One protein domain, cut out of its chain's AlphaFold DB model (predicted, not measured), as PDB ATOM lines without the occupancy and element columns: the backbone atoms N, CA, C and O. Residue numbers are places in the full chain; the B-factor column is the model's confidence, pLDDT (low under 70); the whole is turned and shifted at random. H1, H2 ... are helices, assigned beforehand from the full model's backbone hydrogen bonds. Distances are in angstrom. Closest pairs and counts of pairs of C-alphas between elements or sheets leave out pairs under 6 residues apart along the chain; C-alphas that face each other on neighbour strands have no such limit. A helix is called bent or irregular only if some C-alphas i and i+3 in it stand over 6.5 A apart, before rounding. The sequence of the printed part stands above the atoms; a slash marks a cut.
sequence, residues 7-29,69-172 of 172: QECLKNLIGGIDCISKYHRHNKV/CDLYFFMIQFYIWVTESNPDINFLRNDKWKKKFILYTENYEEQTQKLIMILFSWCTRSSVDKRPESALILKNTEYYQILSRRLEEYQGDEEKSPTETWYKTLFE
ATOM      1  N   GLN A   7      91.787 123.280  28.090       93.12
ATOM      2  CA  GLN A   7      91.859 124.161  26.922       93.12
ATOM      3  C   GLN A   7      93.147 124.999  26.900       93.12
ATOM      4  O   GLN A   7      93.826 125.042  25.875       93.12
ATOM      5  N   GLU A   8      93.506 125.656  28.008       91.19
ATOM      6  CA  GLU A   8      94.725 126.472  28.094       91.19
ATOM      7  C   GLU A   8      95.981 125.605  27.907       91.19
ATOM      8  O   GLU A   8      96.907 125.972  27.180       91.19
ATOM      9  N   CYS A   9      95.991 124.415  28.507       94.00
ATOM     10  CA  CYS A   9      97.084 123.458  28.386       94.00
ATOM     11  C   CYS A   9      97.270 122.972  26.941       94.00
ATOM     12  O   CYS A   9      98.382 123.012  26.406       94.00
ATOM     13  N   LEU A  10      96.175 122.583  26.281       95.19
ATOM     14  CA  LEU A  10      96.177 122.162  24.883       95.19
ATOM     15  C   LEU A  10      96.585 123.296  23.948       95.19
ATOM     16  O   LEU A  10      97.430 123.086  23.080       95.19
ATOM     17  N   LYS A  11      96.050 124.506  24.153       93.12
ATOM     18  CA  LYS A  11      96.427 125.698  23.384       93.12
ATOM     19  C   LYS A  11      97.938 125.907  23.417       93.12
ATOM     20  O   LYS A  11      98.546 126.152  22.374       93.12
ATOM     21  N   ASN A  12      98.550 125.721  24.585       93.00
ATOM     22  CA  ASN A  12      99.978 125.942  24.748       93.00
ATOM     23  C   ASN A  12     100.850 124.843  24.175       93.00
ATOM     24  O   ASN A  12     101.841 125.150  23.512       93.00
ATOM     25  N   LEU A  13     100.459 123.588  24.363       96.12
ATOM     26  CA  LEU A  13     101.153 122.457  23.768       96.12
ATOM     27  C   LEU A  13     101.109 122.517  22.233       96.12
ATOM     28  O   LEU A  13     102.149 122.460  21.575       96.12
ATOM     29  N   ILE A  14      99.906 122.652  21.668       95.62
ATOM     30  CA  ILE A  14      99.661 122.608  20.222       95.62
ATOM     31  C   ILE A  14     100.271 123.821  19.528       95.62
ATOM     32  O   ILE A  14     101.023 123.651  18.564       95.62
ATOM     33  N   GLY A  15     100.033 125.030  20.043       93.19
ATOM     34  CA  GLY A  15     100.584 126.246  19.449       93.19
ATOM     35  C   GLY A  15     102.121 126.281  19.461       93.19
ATOM     36  O   GLY A  15     102.730 126.934  18.615       93.19
ATOM     37  N   GLY A  16     102.760 125.568  20.394       94.50
ATOM     38  CA  GLY A  16     104.195 125.665  20.630       94.50
ATOM     39  C   GLY A  16     104.909 124.741  19.668       94.50
ATOM     40  O   GLY A  16     105.837 125.152  18.972       94.50
ATOM     41  N   ILE A  17     104.359 123.534  19.507       96.56
ATOM     42  CA  ILE A  17     104.700 122.625  18.413       96.56
ATOM     43  C   ILE A  17     104.472 123.315  17.059       96.56
ATOM     44  O   ILE A  17     105.317 123.213  16.167       96.56
ATOM     45  N   ASP A  18     103.377 124.063  16.895       94.75
ATOM     46  CA  ASP A  18     103.109 124.816  15.670       94.75
ATOM     47  C   ASP A  18     104.127 125.917  15.410       94.75
ATOM     48  O   ASP A  18     104.595 126.053  14.276       94.75
ATOM     49  N   CYS A  19     104.500 126.675  16.438       94.38
ATOM     50  CA  CYS A  19     105.518 127.709  16.345       94.38
ATOM     51  C   CYS A  19     106.860 127.109  15.912       94.38
ATOM     52  O   CYS A  19     107.408 127.509  14.885       94.38
ATOM     53  N   ILE A  20     107.316 126.059  16.598       95.75
ATOM     54  CA  ILE A  20     108.550 125.329  16.269       95.75
ATOM     55  C   ILE A  20     108.490 124.771  14.840       95.75
ATOM     56  O   ILE A  20     109.456 124.868  14.084       95.75
ATOM     57  N   SER A  21     107.331 124.267  14.401       95.94
ATOM     58  CA  SER A  21     107.170 123.762  13.032       95.94
ATOM     59  C   SER A  21     107.454 124.823  11.961       95.94
ATOM     60  O   SER A  21     107.945 124.478  10.886       95.94
ATOM     61  N   LYS A  22     107.216 126.114  12.244       94.88
ATOM     62  CA  LYS A  22     107.545 127.213  11.321       94.88
ATOM     63  C   LYS A  22     109.057 127.382  11.155       94.88
ATOM     64  O   LYS A  22     109.493 127.661  10.040       94.88
ATOM     65  N   TYR A  23     109.851 127.169  12.207       94.38
ATOM     66  CA  TYR A  23     111.317 127.163  12.116       94.38
ATOM     67  C   TYR A  23     111.801 125.969  11.291       94.38
ATOM     68  O   TYR A  23     112.537 126.145  10.318       94.38
ATOM     69  N   HIS A  24     111.295 124.774  11.602       96.12
ATOM     70  CA  HIS A  24     111.701 123.539  10.930       96.12
ATOM     71  C   HIS A  24     111.382 123.533   9.427       96.12
ATOM     72  O   HIS A  24     112.165 123.010   8.645       96.12
ATOM     73  N   ARG A  25     110.284 124.175   8.988       95.06
ATOM     74  CA  ARG A  25     109.971 124.351   7.548       95.06
ATOM     75  C   ARG A  25     111.056 125.088   6.768       95.06
ATOM     76  O   ARG A  25     111.144 124.918   5.560       95.06
ATOM     77  N   HIS A  26     111.846 125.910   7.448       93.81
ATOM     78  CA  HIS A  26     112.931 126.683   6.853       93.81
ATOM     79  C   HIS A  26     114.309 126.094   7.184       93.81
ATOM     80  O   HIS A  26     115.304 126.805   7.061       93.81
ATOM     81  N   ASN A  27     114.373 124.831   7.632       91.88
ATOM     82  CA  ASN A  27     115.595 124.170   8.103       91.88
ATOM     83  C   ASN A  27     116.330 124.977   9.189       91.88
ATOM     84  O   ASN A  27     117.558 125.016   9.228       91.88
ATOM     85  N   LYS A  28     115.570 125.659  10.054       93.81
ATOM     86  CA  LYS A  28     116.093 126.389  11.213       93.81
ATOM     87  C   LYS A  28     115.784 125.629  12.496       93.81
ATOM     88  O   LYS A  28     114.753 124.967  12.582       93.81
ATOM     89  N   VAL A  29     116.650 125.805  13.488       92.81
ATOM     90  CA  VAL A  29     116.502 125.280  14.851       92.81
ATOM     91  C   VAL A  29     116.207 126.460  15.776       92.81
ATOM     92  O   VAL A  29     116.929 127.458  15.767       92.81
ATOM     93  N   CYS A  69     116.292 118.754  19.332       94.88
ATOM     94  CA  CYS A  69     116.599 119.546  20.520       94.88
ATOM     95  C   CYS A  69     115.469 120.526  20.843       94.88
ATOM     96  O   CYS A  69     115.127 120.676  22.016       94.88
ATOM     97  N   ASP A  70     114.850 121.131  19.821       95.25
ATOM     98  CA  ASP A  70     113.722 122.056  19.987       95.25
ATOM     99  C   ASP A  70     112.559 121.385  20.707       95.25
ATOM    100  O   ASP A  70     112.040 121.903  21.694       95.25
ATOM    101  N   LEU A  71     112.177 120.196  20.237       96.69
ATOM    102  CA  LEU A  71     111.072 119.438  20.813       96.69
ATOM    103  C   LEU A  71     111.385 118.944  22.226       96.69
ATOM    104  O   LEU A  71     110.502 118.978  23.079       96.69
ATOM    105  N   TYR A  72     112.620 118.509  22.491       95.88
ATOM    106  CA  TYR A  72     113.028 118.133  23.844       95.88
ATOM    107  C   TYR A  72     112.902 119.332  24.792       95.88
ATOM    108  O   TYR A  72     112.191 119.266  25.794       95.88
ATOM    109  N   PHE A  73     113.564 120.438  24.451       94.12
ATOM    110  CA  PHE A  73     113.629 121.641  25.275       94.12
ATOM    111  C   PHE A  73     112.237 122.225  25.524       94.12
ATOM    112  O   PHE A  73     111.879 122.526  26.663       94.12
ATOM    113  N   PHE A  74     111.418 122.312  24.472       95.75
ATOM    114  CA  PHE A  74     110.041 122.779  24.568       95.75
ATOM    115  C   PHE A  74     109.201 121.920  25.513       95.75
ATOM    116  O   PHE A  74     108.474 122.472  26.335       95.75
ATOM    117  N   MET A  75     109.316 120.589  25.453       96.38
ATOM    118  CA  MET A  75     108.563 119.724  26.361       96.38
ATOM    119  C   MET A  75     108.955 119.973  27.815       96.38
ATOM    120  O   MET A  75     108.075 120.120  28.658       96.38
ATOM    121  N   ILE A  76     110.247 120.108  28.127       94.56
ATOM    122  CA  ILE A  76     110.664 120.413  29.502       94.56
ATOM    123  C   ILE A  76     110.111 121.771  29.968       94.56
ATOM    124  O   ILE A  76     109.569 121.853  31.071       94.56
ATOM    125  N   GLN A  77     110.162 122.806  29.122       93.31
ATOM    126  CA  GLN A  77     109.569 124.120  29.412       93.31
ATOM    127  C   GLN A  77     108.052 124.046  29.620       93.31
ATOM    128  O   GLN A  77     107.521 124.618  30.571       93.31
ATOM    129  N   PHE A  78     107.356 123.290  28.775       95.38
ATOM    130  CA  PHE A  78     105.924 123.047  28.897       95.38
ATOM    131  C   PHE A  78     105.582 122.354  30.222       95.38
ATOM    132  O   PHE A  78     104.657 122.771  30.912       95.38
ATOM    133  N   TYR A  79     106.358 121.351  30.643       94.75
ATOM    134  CA  TYR A  79     106.168 120.715  31.948       94.75
ATOM    135  C   TYR A  79     106.373 121.689  33.113       94.75
ATOM    136  O   TYR A  79     105.583 121.673  34.060       94.75
ATOM    137  N   ILE A  80     107.413 122.530  33.059       93.12
ATOM    138  CA  ILE A  80     107.667 123.549  34.090       93.12
ATOM    139  C   ILE A  80     106.473 124.492  34.182       93.12
ATOM    140  O   ILE A  80     106.006 124.772  35.281       93.12
ATOM    141  N   TRP A  81     105.951 124.932  33.037       93.00
ATOM    142  CA  TRP A  81     104.783 125.799  32.978       93.00
ATOM    143  C   TRP A  81     103.527 125.124  33.546       93.00
ATOM    144  O   TRP A  81     102.842 125.731  34.366       93.00
ATOM    145  N   VAL A  82     103.259 123.858  33.196       93.31
ATOM    146  CA  VAL A  82     102.085 123.125  33.709       93.31
ATOM    147  C   VAL A  82     102.167 122.884  35.216       93.31
ATOM    148  O   VAL A  82     101.165 122.978  35.922       93.31
ATOM    149  N   THR A  83     103.352 122.531  35.712       92.00
ATOM    150  CA  THR A  83     103.531 122.044  37.089       92.00
ATOM    151  C   THR A  83     104.118 123.078  38.049       92.00
ATOM    152  O   THR A  83     104.353 122.757  39.217       92.00
ATOM    153  N   GLU A  84     104.414 124.286  37.559       89.81
ATOM    154  CA  GLU A  84     105.119 125.367  38.270       89.81
ATOM    155  C   GLU A  84     106.385 124.872  38.990       89.81
ATOM    156  O   GLU A  84     106.741 125.324  40.079       89.81
ATOM    157  N   SER A  85     107.041 123.860  38.419       87.38
ATOM    158  CA  SER A  85     108.067 123.095  39.112       87.38
ATOM    159  C   SER A  85     109.267 122.816  38.242       87.38
ATOM    160  O   SER A  85     109.148 122.290  37.136       87.38
ATOM    161  N   ASN A  86     110.439 123.059  38.819       86.69
ATOM    162  CA  ASN A  86     111.686 122.732  38.160       86.69
ATOM    163  C   ASN A  86     111.847 121.205  38.026       86.69
ATOM    164  O   ASN A  86     111.563 120.470  38.978       86.69
ATOM    165  N   PRO A  87     112.276 120.714  36.854       86.38
ATOM    166  CA  PRO A  87     112.674 119.326  36.666       86.38
ATOM    167  C   PRO A  87     113.896 118.981  37.529       86.38
ATOM    168  O   PRO A  87     114.845 119.756  37.628       86.38
ATOM    169  N   ASP A  88     113.895 117.788  38.122       82.88
ATOM    170  CA  ASP A  88     115.065 117.245  38.819       82.88
ATOM    171  C   ASP A  88     116.142 116.793  37.810       82.88
ATOM    172  O   ASP A  88     115.827 116.428  36.683       82.88
ATOM    173  N   ILE A  89     117.409 116.672  38.224       76.25
ATOM    174  CA  ILE A  89     118.513 116.166  37.366       76.25
ATOM    175  C   ILE A  89     118.174 114.808  36.714       76.25
ATOM    176  O   ILE A  89     118.566 114.515  35.591       76.25
ATOM    177  N   ASN A  90     117.401 113.971  37.408       73.06
ATOM    178  CA  ASN A  90     116.950 112.663  36.932       73.06
ATOM    179  C   ASN A  90     115.485 112.693  36.450       73.06
ATOM    180  O   ASN A  90     114.769 111.714  36.631       73.06
ATOM    181  N   PHE A  91     115.026 113.809  35.880       79.62
ATOM    182  CA  PHE A  91     113.623 114.101  35.568       79.62
ATOM    183  C   PHE A  91     112.857 112.955  34.883       79.62
ATOM    184  O   PHE A  91     111.767 112.578  35.316       79.62
ATOM    185  N   LEU A  92     113.452 112.355  33.850       78.62
ATOM    186  CA  LEU A  92     112.848 111.254  33.089       78.62
ATOM    187  C   LEU A  92     113.011 109.888  33.767       78.62
ATOM    188  O   LEU A  92     112.357 108.915  33.392       78.62
ATOM    189  N   ARG A  93     113.884 109.788  34.773       71.69
ATOM    190  CA  ARG A  93     114.157 108.547  35.493       71.69
ATOM    191  C   ARG A  93     113.022 108.283  36.485       71.69
ATOM    192  O   ARG A  93     112.676 109.129  37.307       71.69
ATOM    193  N   ASN A  94     112.494 107.062  36.457       72.75
ATOM    194  CA  ASN A  94     111.470 106.557  37.384       72.75
ATOM    195  C   ASN A  94     110.072 107.185  37.245       72.75
ATOM    196  O   ASN A  94     109.290 107.104  38.193       72.75
ATOM    197  N   ASP A  95     109.749 107.812  36.108       82.25
ATOM    198  CA  ASP A  95     108.395 108.308  35.808       82.25
ATOM    199  C   ASP A  95     107.801 109.272  36.860       82.25
ATOM    200  O   ASP A  95     106.588 109.494  36.911       82.25
ATOM    201  N   LYS A  96     108.641 109.891  37.705       85.44
ATOM    202  CA  LYS A  96     108.184 110.831  38.745       85.44
ATOM    203  C   LYS A  96     107.462 112.033  38.144       85.44
ATOM    204  O   LYS A  96     106.461 112.484  38.701       85.44
ATOM    205  N   TRP A  97     107.934 112.500  36.990       90.38
ATOM    206  CA  TRP A  97     107.307 113.588  36.252       90.38
ATOM    207  C   TRP A  97     105.860 113.264  35.854       90.38
ATOM    208  O   TRP A  97     105.015 114.145  35.956       90.38
ATOM    209  N   LYS A  98     105.538 112.005  35.502       93.06
ATOM    210  CA  LYS A  98     104.172 111.592  35.123       93.06
ATOM    211  C   LYS A  98     103.206 111.765  36.287       93.06
ATOM    212  O   LYS A  98     102.148 112.358  36.129       93.06
ATOM    213  N   LYS A  99     103.598 111.300  37.480       91.62
ATOM    214  CA  LYS A  99     102.781 111.435  38.700       91.62
ATOM    215  C   LYS A  99     102.496 112.899  39.018       91.62
ATOM    216  O   LYS A  99     101.380 113.247  39.386       91.62
ATOM    217  N   LYS A 100     103.510 113.752  38.862       91.88
ATOM    218  CA  LYS A 100     103.381 115.187  39.099       91.88
ATOM    219  C   LYS A 100     102.526 115.869  38.033       91.88
ATOM    220  O   LYS A 100     101.656 116.647  38.386       91.88
ATOM    221  N   PHE A 101     102.709 115.526  36.762       94.06
ATOM    222  CA  PHE A 101     101.866 116.021  35.679       94.06
ATOM    223  C   PHE A 101     100.391 115.661  35.911       94.06
ATOM    224  O   PHE A 101      99.548 116.551  35.885       94.06
ATOM    225  N   ILE A 102     100.087 114.399  36.240       94.56
ATOM    226  CA  ILE A 102      98.723 113.936  36.553       94.56
ATOM    227  C   ILE A 102      98.127 114.724  37.723       94.56
ATOM    228  O   ILE A 102      96.999 115.183  37.629       94.56
ATOM    229  N   LEU A 103      98.885 114.951  38.802       93.31
ATOM    230  CA  LEU A 103      98.410 115.740  39.946       93.31
ATOM    231  C   LEU A 103      97.989 117.169  39.550       93.31
ATOM    232  O   LEU A 103      97.006 117.690  40.068       93.31
ATOM    233  N   TYR A 104      98.726 117.803  38.635       93.94
ATOM    234  CA  TYR A 104      98.446 119.170  38.173       93.94
ATOM    235  C   TYR A 104      97.396 119.237  37.058       93.94
ATOM    236  O   TYR A 104      96.914 120.321  36.737       93.94
ATOM    237  N   THR A 105      97.024 118.088  36.499       95.06
ATOM    238  CA  THR A 105      96.054 117.957  35.405       95.06
ATOM    239  C   THR A 105      94.888 117.043  35.779       95.06
ATOM    240  O   THR A 105      94.163 116.587  34.906       95.06
ATOM    241  N   GLU A 106      94.668 116.789  37.075       93.94
ATOM    242  CA  GLU A 106      93.720 115.780  37.581       93.94
ATOM    243  C   GLU A 106      92.265 116.005  37.141       93.94
ATOM    244  O   GLU A 106      91.464 115.076  37.143       93.94
ATOM    245  N   ASN A 107      91.925 117.237  36.760       93.00
ATOM    246  CA  ASN A 107      90.613 117.639  36.262       93.00
ATOM    247  C   ASN A 107      90.447 117.480  34.742       93.00
ATOM    248  O   ASN A 107      89.398 117.848  34.219       93.00
ATOM    249  N   TYR A 108      91.474 117.010  34.034       95.38
ATOM    250  CA  TYR A 108      91.438 116.814  32.583       95.38
ATOM    251  C   TYR A 108      90.833 115.453  32.262       95.38
ATOM    252  O   TYR A 108      90.854 114.536  33.087       95.38
ATOM    253  N   GLU A 109      90.368 115.290  31.032       95.81
ATOM    254  CA  GLU A 109      89.995 113.981  30.527       95.81
ATOM    255  C   GLU A 109      91.210 113.038  30.535       95.81
ATOM    256  O   GLU A 109      92.308 113.382  30.084       95.81
ATOM    257  N   GLU A 110      91.017 111.812  31.033       96.19
ATOM    258  CA  GLU A 110      92.093 110.822  31.173       96.19
ATOM    259  C   GLU A 110      92.786 110.536  29.829       96.19
ATOM    260  O   GLU A 110      94.009 110.377  29.761       96.19
ATOM    261  N   GLN A 111      92.015 110.502  28.739       96.19
ATOM    262  CA  GLN A 111      92.550 110.312  27.396       96.19
ATOM    263  C   GLN A 111      93.438 111.489  26.966       96.19
ATOM    264  O   GLN A 111      94.541 111.254  26.463       96.19
ATOM    265  N   THR A 112      93.023 112.731  27.229       96.81
ATOM    266  CA  THR A 112      93.827 113.931  26.960       96.81
ATOM    267  C   THR A 112      95.161 113.873  27.707       96.81
ATOM    268  O   THR A 112      96.221 114.011  27.091       96.81
ATOM    269  N   GLN A 113      95.146 113.570  29.011       96.50
ATOM    270  CA  GLN A 113      96.371 113.439  29.811       96.50
ATOM    271  C   GLN A 113      97.326 112.387  29.228       96.50
ATOM    272  O   GLN A 113      98.526 112.638  29.084       96.50
ATOM    273  N   LYS A 114      96.803 111.205  28.868       97.19
ATOM    274  CA  LYS A 114      97.595 110.109  28.286       97.19
ATOM    275  C   LYS A 114      98.270 110.524  26.985       97.19
ATOM    276  O   LYS A 114      99.460 110.269  26.816       97.19
ATOM    277  N   LEU A 115      97.539 111.181  26.090       98.00
ATOM    278  CA  LEU A 115      98.062 111.632  24.803       98.00
ATOM    279  C   LEU A 115      99.155 112.697  24.965       98.00
ATOM    280  O   LEU A 115     100.202 112.591  24.325       98.00
ATOM    281  N   ILE A 116      98.969 113.660  25.876       97.88
ATOM    282  CA  ILE A 116     100.006 114.651  26.201       97.88
ATOM    283  C   ILE A 116     101.262 113.944  26.726       97.88
ATOM    284  O   ILE A 116     102.367 114.198  26.244       97.88
ATOM    285  N   MET A 117     101.107 113.002  27.663       96.88
ATOM    286  CA  MET A 117     102.233 112.239  28.209       96.88
ATOM    287  C   MET A 117     102.941 111.373  27.156       96.88
ATOM    288  O   MET A 117     104.156 111.177  27.257       96.88
ATOM    289  N   ILE A 118     102.226 110.859  26.149       96.38
ATOM    290  CA  ILE A 118     102.817 110.118  25.025       96.38
ATOM    291  C   ILE A 118     103.701 111.042  24.184       96.38
ATOM    292  O   ILE A 118     104.872 110.716  23.975       96.38
ATOM    293  N   LEU A 119     103.182 112.201  23.754       97.31
ATOM    294  CA  LEU A 119     103.964 113.185  22.993       97.31
ATOM    295  C   LEU A 119     105.194 113.637  23.782       97.31
ATOM    296  O   LEU A 119     106.310 113.622  23.262       97.31
ATOM    297  N   PHE A 120     104.998 113.953  25.062       96.50
ATOM    298  CA  PHE A 120     106.069 114.326  25.973       96.50
ATOM    299  C   PHE A 120     107.165 113.259  26.026       96.50
ATOM    300  O   PHE A 120     108.338 113.546  25.784       96.50
ATOM    301  N   SER A 121     106.783 112.008  26.302       94.81
ATOM    302  CA  SER A 121     107.718 110.886  26.435       94.81
ATOM    303  C   SER A 121     108.476 110.613  25.141       94.81
ATOM    304  O   SER A 121     109.622 110.173  25.183       94.81
ATOM    305  N   TRP A 122     107.846 110.836  23.987       95.56
ATOM    306  CA  TRP A 122     108.472 110.615  22.690       95.56
ATOM    307  C   TRP A 122     109.517 111.686  22.363       95.56
ATOM    308  O   TRP A 122     110.649 111.349  22.019       95.56
ATOM    309  N   CYS A 123     109.177 112.960  22.556       96.25
ATOM    310  CA  CYS A 123     110.091 114.086  22.361       96.25
ATOM    311  C   CYS A 123     111.269 114.085  23.342       96.25
ATOM    312  O   CYS A 123     112.342 114.583  23.015       96.25
ATOM    313  N   THR A 124     111.089 113.512  24.533       94.56
ATOM    314  CA  THR A 124     112.102 113.530  25.600       94.56
ATOM    315  C   THR A 124     112.903 112.232  25.729       94.56
ATOM    316  O   THR A 124     113.652 112.061  26.686       94.56
ATOM    317  N   ARG A 125     112.809 111.290  24.777       92.62
ATOM    318  CA  ARG A 125     113.588 110.037  24.846       92.62
ATOM    319  C   ARG A 125     115.089 110.302  24.942       92.62
ATOM    320  O   ARG A 125     115.616 111.151  24.239       92.62
ATOM    321  N   SER A 126     115.819 109.524  25.739       89.81
ATOM    322  CA  SER A 126     117.270 109.727  25.867       89.81
ATOM    323  C   SER A 126     118.029 109.516  24.554       89.81
ATOM    324  O   SER A 126     118.983 110.235  24.289       89.81
ATOM    325  N   SER A 127     117.596 108.562  23.724       90.44
ATOM    326  CA  SER A 127     118.197 108.289  22.411       90.44
ATOM    327  C   SER A 127     117.579 109.187  21.332       90.44
ATOM    328  O   SER A 127     116.357 109.170  21.155       90.44
ATOM    329  N   VAL A 128     118.416 109.959  20.628       91.69
ATOM    330  CA  VAL A 128     118.002 110.945  19.611       91.69
ATOM    331  C   VAL A 128     117.266 110.287  18.443       91.69
ATOM    332  O   VAL A 128     116.215 110.770  18.041       91.69
ATOM    333  N   ASP A 129     117.743 109.128  17.985       92.81
ATOM    334  CA  ASP A 129     117.158 108.305  16.911       92.81
ATOM    335  C   ASP A 129     115.723 107.839  17.200       92.81
ATOM    336  O   ASP A 129     114.993 107.429  16.302       92.81
ATOM    337  N   LYS A 130     115.304 107.888  18.467       93.81
ATOM    338  CA  LYS A 130     113.960 107.489  18.892       93.81
ATOM    339  C   LYS A 130     113.014 108.670  19.071       93.81
ATOM    340  O   LYS A 130     111.852 108.432  19.403       93.81
ATOM    341  N   ARG A 131     113.487 109.908  18.920       95.69
ATOM    342  CA  ARG A 131     112.661 111.122  18.986       95.69
ATOM    343  C   ARG A 131     112.031 111.409  17.620       95.69
ATOM    344  O   ARG A 131     112.539 110.944  16.604       95.69
ATOM    345  N   PRO A 132     110.934 112.178  17.563       95.56
ATOM    346  CA  PRO A 132     110.502 112.791  16.310       95.56
ATOM    347  C   PRO A 132     111.616 113.689  15.750       95.56
ATOM    348  O   PRO A 132     112.089 114.579  16.454       95.56
ATOM    349  N   GLU A 133     112.000 113.497  14.485       95.44
ATOM    350  CA  GLU A 133     113.083 114.278  13.855       95.44
ATOM    351  C   GLU A 133     112.745 115.773  13.774       95.44
ATOM    352  O   GLU A 133     113.623 116.631  13.795       95.44
ATOM    353  N   SER A 134     111.454 116.105  13.688       96.62
ATOM    354  CA  SER A 134     110.986 117.484  13.643       96.62
ATOM    355  C   SER A 134     109.540 117.616  14.118       96.62
ATOM    356  O   SER A 134     108.741 116.679  14.060       96.62
ATOM    357  N   ALA A 135     109.163 118.835  14.511       96.88
ATOM    358  CA  ALA A 135     107.775 119.216  14.753       96.88
ATOM    359  C   ALA A 135     106.849 118.940  13.551       96.88
ATOM    360  O   ALA A 135     105.673 118.669  13.754       96.88
ATOM    361  N   LEU A 136     107.352 118.956  12.308       96.50
ATOM    362  CA  LEU A 136     106.540 118.623  11.131       96.50
ATOM    363  C   LEU A 136     106.116 117.154  11.135       96.50
ATOM    364  O   LEU A 136     104.954 116.858  10.869       96.50
ATOM    365  N   ILE A 137     107.034 116.253  11.493       94.88
ATOM    366  CA  ILE A 137     106.719 114.831  11.662       94.88
ATOM    367  C   ILE A 137     105.762 114.651  12.836       94.88
ATOM    368  O   ILE A 137     104.744 113.983  12.682       94.88
ATOM    369  N   LEU A 138     106.041 115.293  13.977       95.94
ATOM    370  CA  LEU A 138     105.197 115.191  15.169       95.94
ATOM    371  C   LEU A 138     103.745 115.604  14.884       95.94
ATOM    372  O   LEU A 138     102.816 114.914  15.302       95.94
ATOM    373  N   LYS A 139     103.546 116.681  14.115       95.62
ATOM    374  CA  LYS A 139     102.221 117.165  13.703       95.62
ATOM    375  C   LYS A 139     101.431 116.162  12.870       95.62
ATOM    376  O   LYS A 139     100.208 116.153  12.937       95.62
ATOM    377  N   ASN A 140     102.100 115.310  12.104       94.31
ATOM    378  CA  ASN A 140     101.439 114.314  11.260       94.31
ATOM    379  C   ASN A 140     101.052 113.038  12.026       94.31
ATOM    380  O   ASN A 140     100.566 112.082  11.425       94.31
ATOM    381  N   THR A 141     101.274 112.996  13.340       95.62
ATOM    382  CA  THR A 141     100.991 111.816  14.162       95.62
ATOM    383  C   THR A 141      99.551 111.810  14.647       95.62
ATOM    384  O   THR A 141      98.970 112.857  14.929       95.62
ATOM    385  N   GLU A 142      98.984 110.616  14.804       95.81
ATOM    386  CA  GLU A 142      97.615 110.443  15.297       95.81
ATOM    387  C   GLU A 142      97.408 111.112  16.664       95.81
ATOM    388  O   GLU A 142      96.416 111.808  16.866       95.81
ATOM    389  N   TYR A 143      98.376 110.990  17.578       95.69
ATOM    390  CA  TYR A 143      98.290 111.582  18.915       95.69
ATOM    391  C   TYR A 143      98.157 113.107  18.879       95.69
ATOM    392  O   TYR A 143      97.328 113.671  19.593       95.69
ATOM    393  N   TYR A 144      98.948 113.774  18.034       96.88
ATOM    394  CA  TYR A 144      98.853 115.218  17.855       96.88
ATOM    395  C   TYR A 144      97.511 115.608  17.224       96.88
ATOM    396  O   TYR A 144      96.863 116.541  17.688       96.88
ATOM    397  N   GLN A 145      97.066 114.874  16.202       97.31
ATOM    398  CA  GLN A 145      95.808 115.159  15.507       97.31
ATOM    399  C   GLN A 145      94.586 115.011  16.423       97.31
ATOM    400  O   GLN A 145      93.676 115.834  16.352       97.31
ATOM    401  N   ILE A 146      94.571 114.017  17.319       97.31
ATOM    402  CA  ILE A 146      93.500 113.865  18.316       97.31
ATOM    403  C   ILE A 146      93.477 115.071  19.266       97.31
ATOM    404  O   ILE A 146      92.420 115.659  19.476       97.31
ATOM    405  N   LEU A 147      94.634 115.477  19.798       96.94
ATOM    406  CA  LEU A 147      94.730 116.631  20.700       96.94
ATOM    407  C   LEU A 147      94.372 117.957  20.010       96.94
ATOM    408  O   LEU A 147      93.753 118.817  20.631       96.94
ATOM    409  N   SER A 148      94.722 118.115  18.731       95.62
ATOM    410  CA  SER A 148      94.346 119.289  17.931       95.62
ATOM    411  C   SER A 148      92.830 119.388  17.756       95.62
ATOM    412  O   SER A 148      92.260 120.441  18.018       95.62
ATOM    413  N   ARG A 149      92.158 118.286  17.391       94.94
ATOM    414  CA  ARG A 149      90.687 118.249  17.284       94.94
ATOM    415  C   ARG A 149      90.018 118.525  18.626       94.94
ATOM    416  O   ARG A 149      89.052 119.271  18.691       94.94
ATOM    417  N   ARG A 150      90.577 117.982  19.710       94.19
ATOM    418  CA  ARG A 150      90.091 118.257  21.064       94.19
ATOM    419  C   ARG A 150      90.182 119.742  21.412       94.19
ATOM    420  O   ARG A 150      89.268 120.284  22.015       94.19
ATOM    421  N   LEU A 151      91.258 120.421  21.013       93.56
ATOM    422  CA  LEU A 151      91.372 121.869  21.184       93.56
ATOM    423  C   LEU A 151      90.306 122.636  20.379       93.56
ATOM    424  O   LEU A 151      89.782 123.635  20.869       93.56
ATOM    425  N   GLU A 152      89.979 122.181  19.168       90.81
ATOM    426  CA  GLU A 152      88.941 122.786  18.318       90.81
ATOM    427  C   GLU A 152      87.542 122.698  18.950       90.81
ATOM    428  O   GLU A 152      86.762 123.636  18.817       90.81
ATOM    429  N   GLU A 153      87.244 121.640  19.712       89.56
ATOM    430  CA  GLU A 153      85.975 121.493  20.450       89.56
ATOM    431  C   GLU A 153      85.752 122.600  21.499       89.56
ATOM    432  O   GLU A 153      84.611 122.891  21.851       89.56
ATOM    433  N   TYR A 154      86.822 123.250  21.973       83.62
ATOM    434  CA  TYR A 154      86.742 124.374  22.912       83.62
ATOM    435  C   TYR A 154      86.559 125.744  22.234       83.62
ATOM    436  O   TYR A 154      86.476 126.761  22.928       83.62
ATOM    437  N   GLN A 155      86.542 125.825  20.897       64.56
ATOM    438  CA  GLN A 155      86.399 127.099  20.186       64.56
ATOM    439  C   GLN A 155      84.953 127.618  20.265       64.56
ATOM    440  O   GLN A 155      84.138 127.427  19.368       64.56
ATOM    441  N   GLY A 156      84.667 128.294  21.378       56.72
ATOM    442  CA  GLY A 156      83.437 129.032  21.669       56.72
ATOM    443  C   GLY A 156      83.618 130.124  22.734       56.72
ATOM    444  O   GLY A 156      82.877 131.100  22.713       56.72
ATOM    445  N   ASP A 157      84.647 130.021  23.584       51.00
ATOM    446  CA  ASP A 157      84.930 130.985  24.653       51.00
ATOM    447  C   ASP A 157      86.318 131.631  24.474       51.00
ATOM    448  O   ASP A 157      87.364 131.003  24.671       51.00
ATOM    449  N   GLU A 158      86.347 132.909  24.078       52.09
ATOM    450  CA  GLU A 158      87.561 133.732  24.106       52.09
ATOM    451  C   GLU A 158      87.868 134.177  25.545       52.09
ATOM    452  O   GLU A 158      87.484 135.261  25.981       52.09
ATOM    453  N   GLU A 159      88.620 133.368  26.294       53.72
ATOM    454  CA  GLU A 159      89.262 133.841  27.524       53.72
ATOM    455  C   GLU A 159      90.637 134.465  27.233       53.72
ATOM    456  O   GLU A 159      91.528 133.856  26.622       53.72
ATOM    457  N   LYS A 160      90.845 135.693  27.729       50.72
ATOM    458  CA  LYS A 160      92.174 136.312  27.830       50.72
ATOM    459  C   LYS A 160      92.994 135.541  28.860       50.72
ATOM    460  O   LYS A 160      92.850 135.733  30.063       50.72
ATOM    461  N   SER A 161      93.845 134.652  28.365       53.03
ATOM    462  CA  SER A 161      94.625 133.732  29.183       53.03
ATOM    463  C   SER A 161      96.028 134.289  29.510       53.03
ATOM    464  O   SER A 161      96.669 134.871  28.630       53.03
ATOM    465  N   PRO A 162      96.575 134.032  30.721       57.78
ATOM    466  CA  PRO A 162      97.979 134.301  31.081       57.78
ATOM    467  C   PRO A 162      99.015 133.642  30.147       57.78
ATOM    468  O   PRO A 162     100.205 133.946  30.206       57.78
ATOM    469  N   THR A 163      98.550 132.737  29.288       59.94
ATOM    470  CA  THR A 163      99.242 132.151  28.141       59.94
ATOM    471  C   THR A 163      99.966 133.157  27.255       59.94
ATOM    472  O   THR A 163     101.072 132.861  26.813       59.94
ATOM    473  N   GLU A 164      99.379 134.330  26.992       62.25
ATOM    474  CA  GLU A 164      99.964 135.285  26.040       62.25
ATOM    475  C   GLU A 164     101.343 135.771  26.512       62.25
ATOM    476  O   GLU A 164     102.269 135.891  25.716       62.25
ATOM    477  N   THR A 165     101.514 135.950  27.825       68.19
ATOM    478  CA  THR A 165     102.794 136.343  28.424       68.19
ATOM    479  C   THR A 165     103.828 135.218  28.352       68.19
ATOM    480  O   THR A 165     104.953 135.473  27.939       68.19
ATOM    481  N   TRP A 166     103.467 133.972  28.698       76.38
ATOM    482  CA  TRP A 166     104.403 132.836  28.631       76.38
ATOM    483  C   TRP A 166     104.853 132.543  27.193       76.38
ATOM    484  O   TRP A 166     106.038 132.316  26.962       76.38
ATOM    485  N   TYR A 167     103.932 132.613  26.224       73.00
ATOM    486  CA  TYR A 167     104.258 132.446  24.804       73.00
ATOM    487  C   TYR A 167     105.237 133.485  24.300       73.00
ATOM    488  O   TYR A 167     106.217 133.121  23.652       73.00
ATOM    489  N   LYS A 168     104.965 134.760  24.601       71.75
ATOM    490  CA  LYS A 168     105.848 135.862  24.229       71.75
ATOM    491  C   LYS A 168     107.225 135.648  24.837       71.75
ATOM    492  O   LYS A 168     108.189 135.610  24.104       71.75
ATOM    493  N   THR A 169     107.321 135.354  26.135       76.62
ATOM    494  CA  THR A 169     108.618 135.079  26.778       76.62
ATOM    495  C   THR A 169     109.384 133.904  26.156       76.62
ATOM    496  O   THR A 169     110.610 133.909  26.169       76.62
ATOM    497  N   LEU A 170     108.693 132.874  25.657       78.38
ATOM    498  CA  LEU A 170     109.356 131.687  25.116       78.38
ATOM    499  C   LEU A 170     109.793 131.857  23.649       78.38
ATOM    500  O   LEU A 170     110.808 131.288  23.241       78.38
ATOM    501  N   PHE A 171     109.029 132.603  22.848       78.00
ATOM    502  CA  PHE A 171     109.199 132.670  21.392       78.00
ATOM    503  C   PHE A 171     109.537 134.062  20.825       78.00
ATOM    504  O   PHE A 171     109.923 134.118  19.655       78.00
ATOM    505  N   GLU A 172     109.410 135.142  21.601       66.00
ATOM    506  CA  GLU A 172     109.744 136.535  21.235       66.00
ATOM    507  C   GLU A 172     110.898 137.080  22.090       66.00
ATOM    508  O   GLU A 172     111.762 137.767  21.501       66.00
TER     509      GLU A 172
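This is residues 7 to 29 and 69 to 172 of the 172 residues of an uncharacterized protein of Blautia sp. aa_0143 (UniProt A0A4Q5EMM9). Two helices, H1 and H2, run side by side in opposite ways through the middle, with H4, H5 and H6 packed on one side of this pair and H7 on the other side. H3 lies at the edge of the body, its residues 100 to 104 meeting the end of H2. The printed part has 127 residues, with seven named helices, H1 to H7 in chain order, and no named strand: all helix. It is compact, with a radius of gyration of the C-alphas of 14.2 A, and spans 40 by 37 by 29 A.

H1, residues 7 to 24, begins at C-alpha (91.859, 124.161, 26.922) and is 25.5 A long. H2, residues 69 to 83, measures 21.2 A; H3, residues 93 to 104, 19.2 A; H4, residues 110 to 123, 20.3 A. H3 is irregular: C-alphas 94 and 97 are 8.2 A apart. H5 is residues 135 to 139, H6 residues 142 to 153, 16.9 A, and H7 residues 163 to 171, ending at C-alpha (109.199, 132.670, 21.392).

H1 is the hub and touches H2 at a shallow tilt of 16 degrees, opposite ways; the closest C-alphas, of Leu 13 and Phe 78, are 7.0 A apart. With residues 17 to 24 alone it touches H5, closest C-alphas Ser 21 and Ala 135, 4.9 A. With residues 7 to 14 alone it touches H6 at a steep tilt of 53 degrees, closest C-alphas Leu 10 and Leu 151, 6.1 A. It touches H7 at a shallow tilt of 23 degrees, the same way, closest C-alphas Asn 12 and Thr 163, 7.1 A. H4 touches H6, closest C-alphas Leu 115 and Tyr 143, 5.9 A. H4 also touches H2 with residues 120 to 123 alone, closest C-alphas Cys 123 and Tyr 72, 5.2 A. H3 touches H2, closest C-alphas Tyr 104 and Thr 83, 5.9 A, and is apart from H1. Every O i to N i+4 pair is within hydrogen-bond range in H2, H4, H5, H6 and H7, against 13 of 14 in H1 and 5 of 8 in H3.

The C-alphas farthest apart, of Ile 89 and Gly 156, are 40.5 A apart. Residues 30 to 68 are not printed; C-alphas 29 and 69 are 8.1 A apart across the cut. The link from H4 to H5 is long. The model's pLDDT is under 70 at residues 155 to 165 and at residue 172.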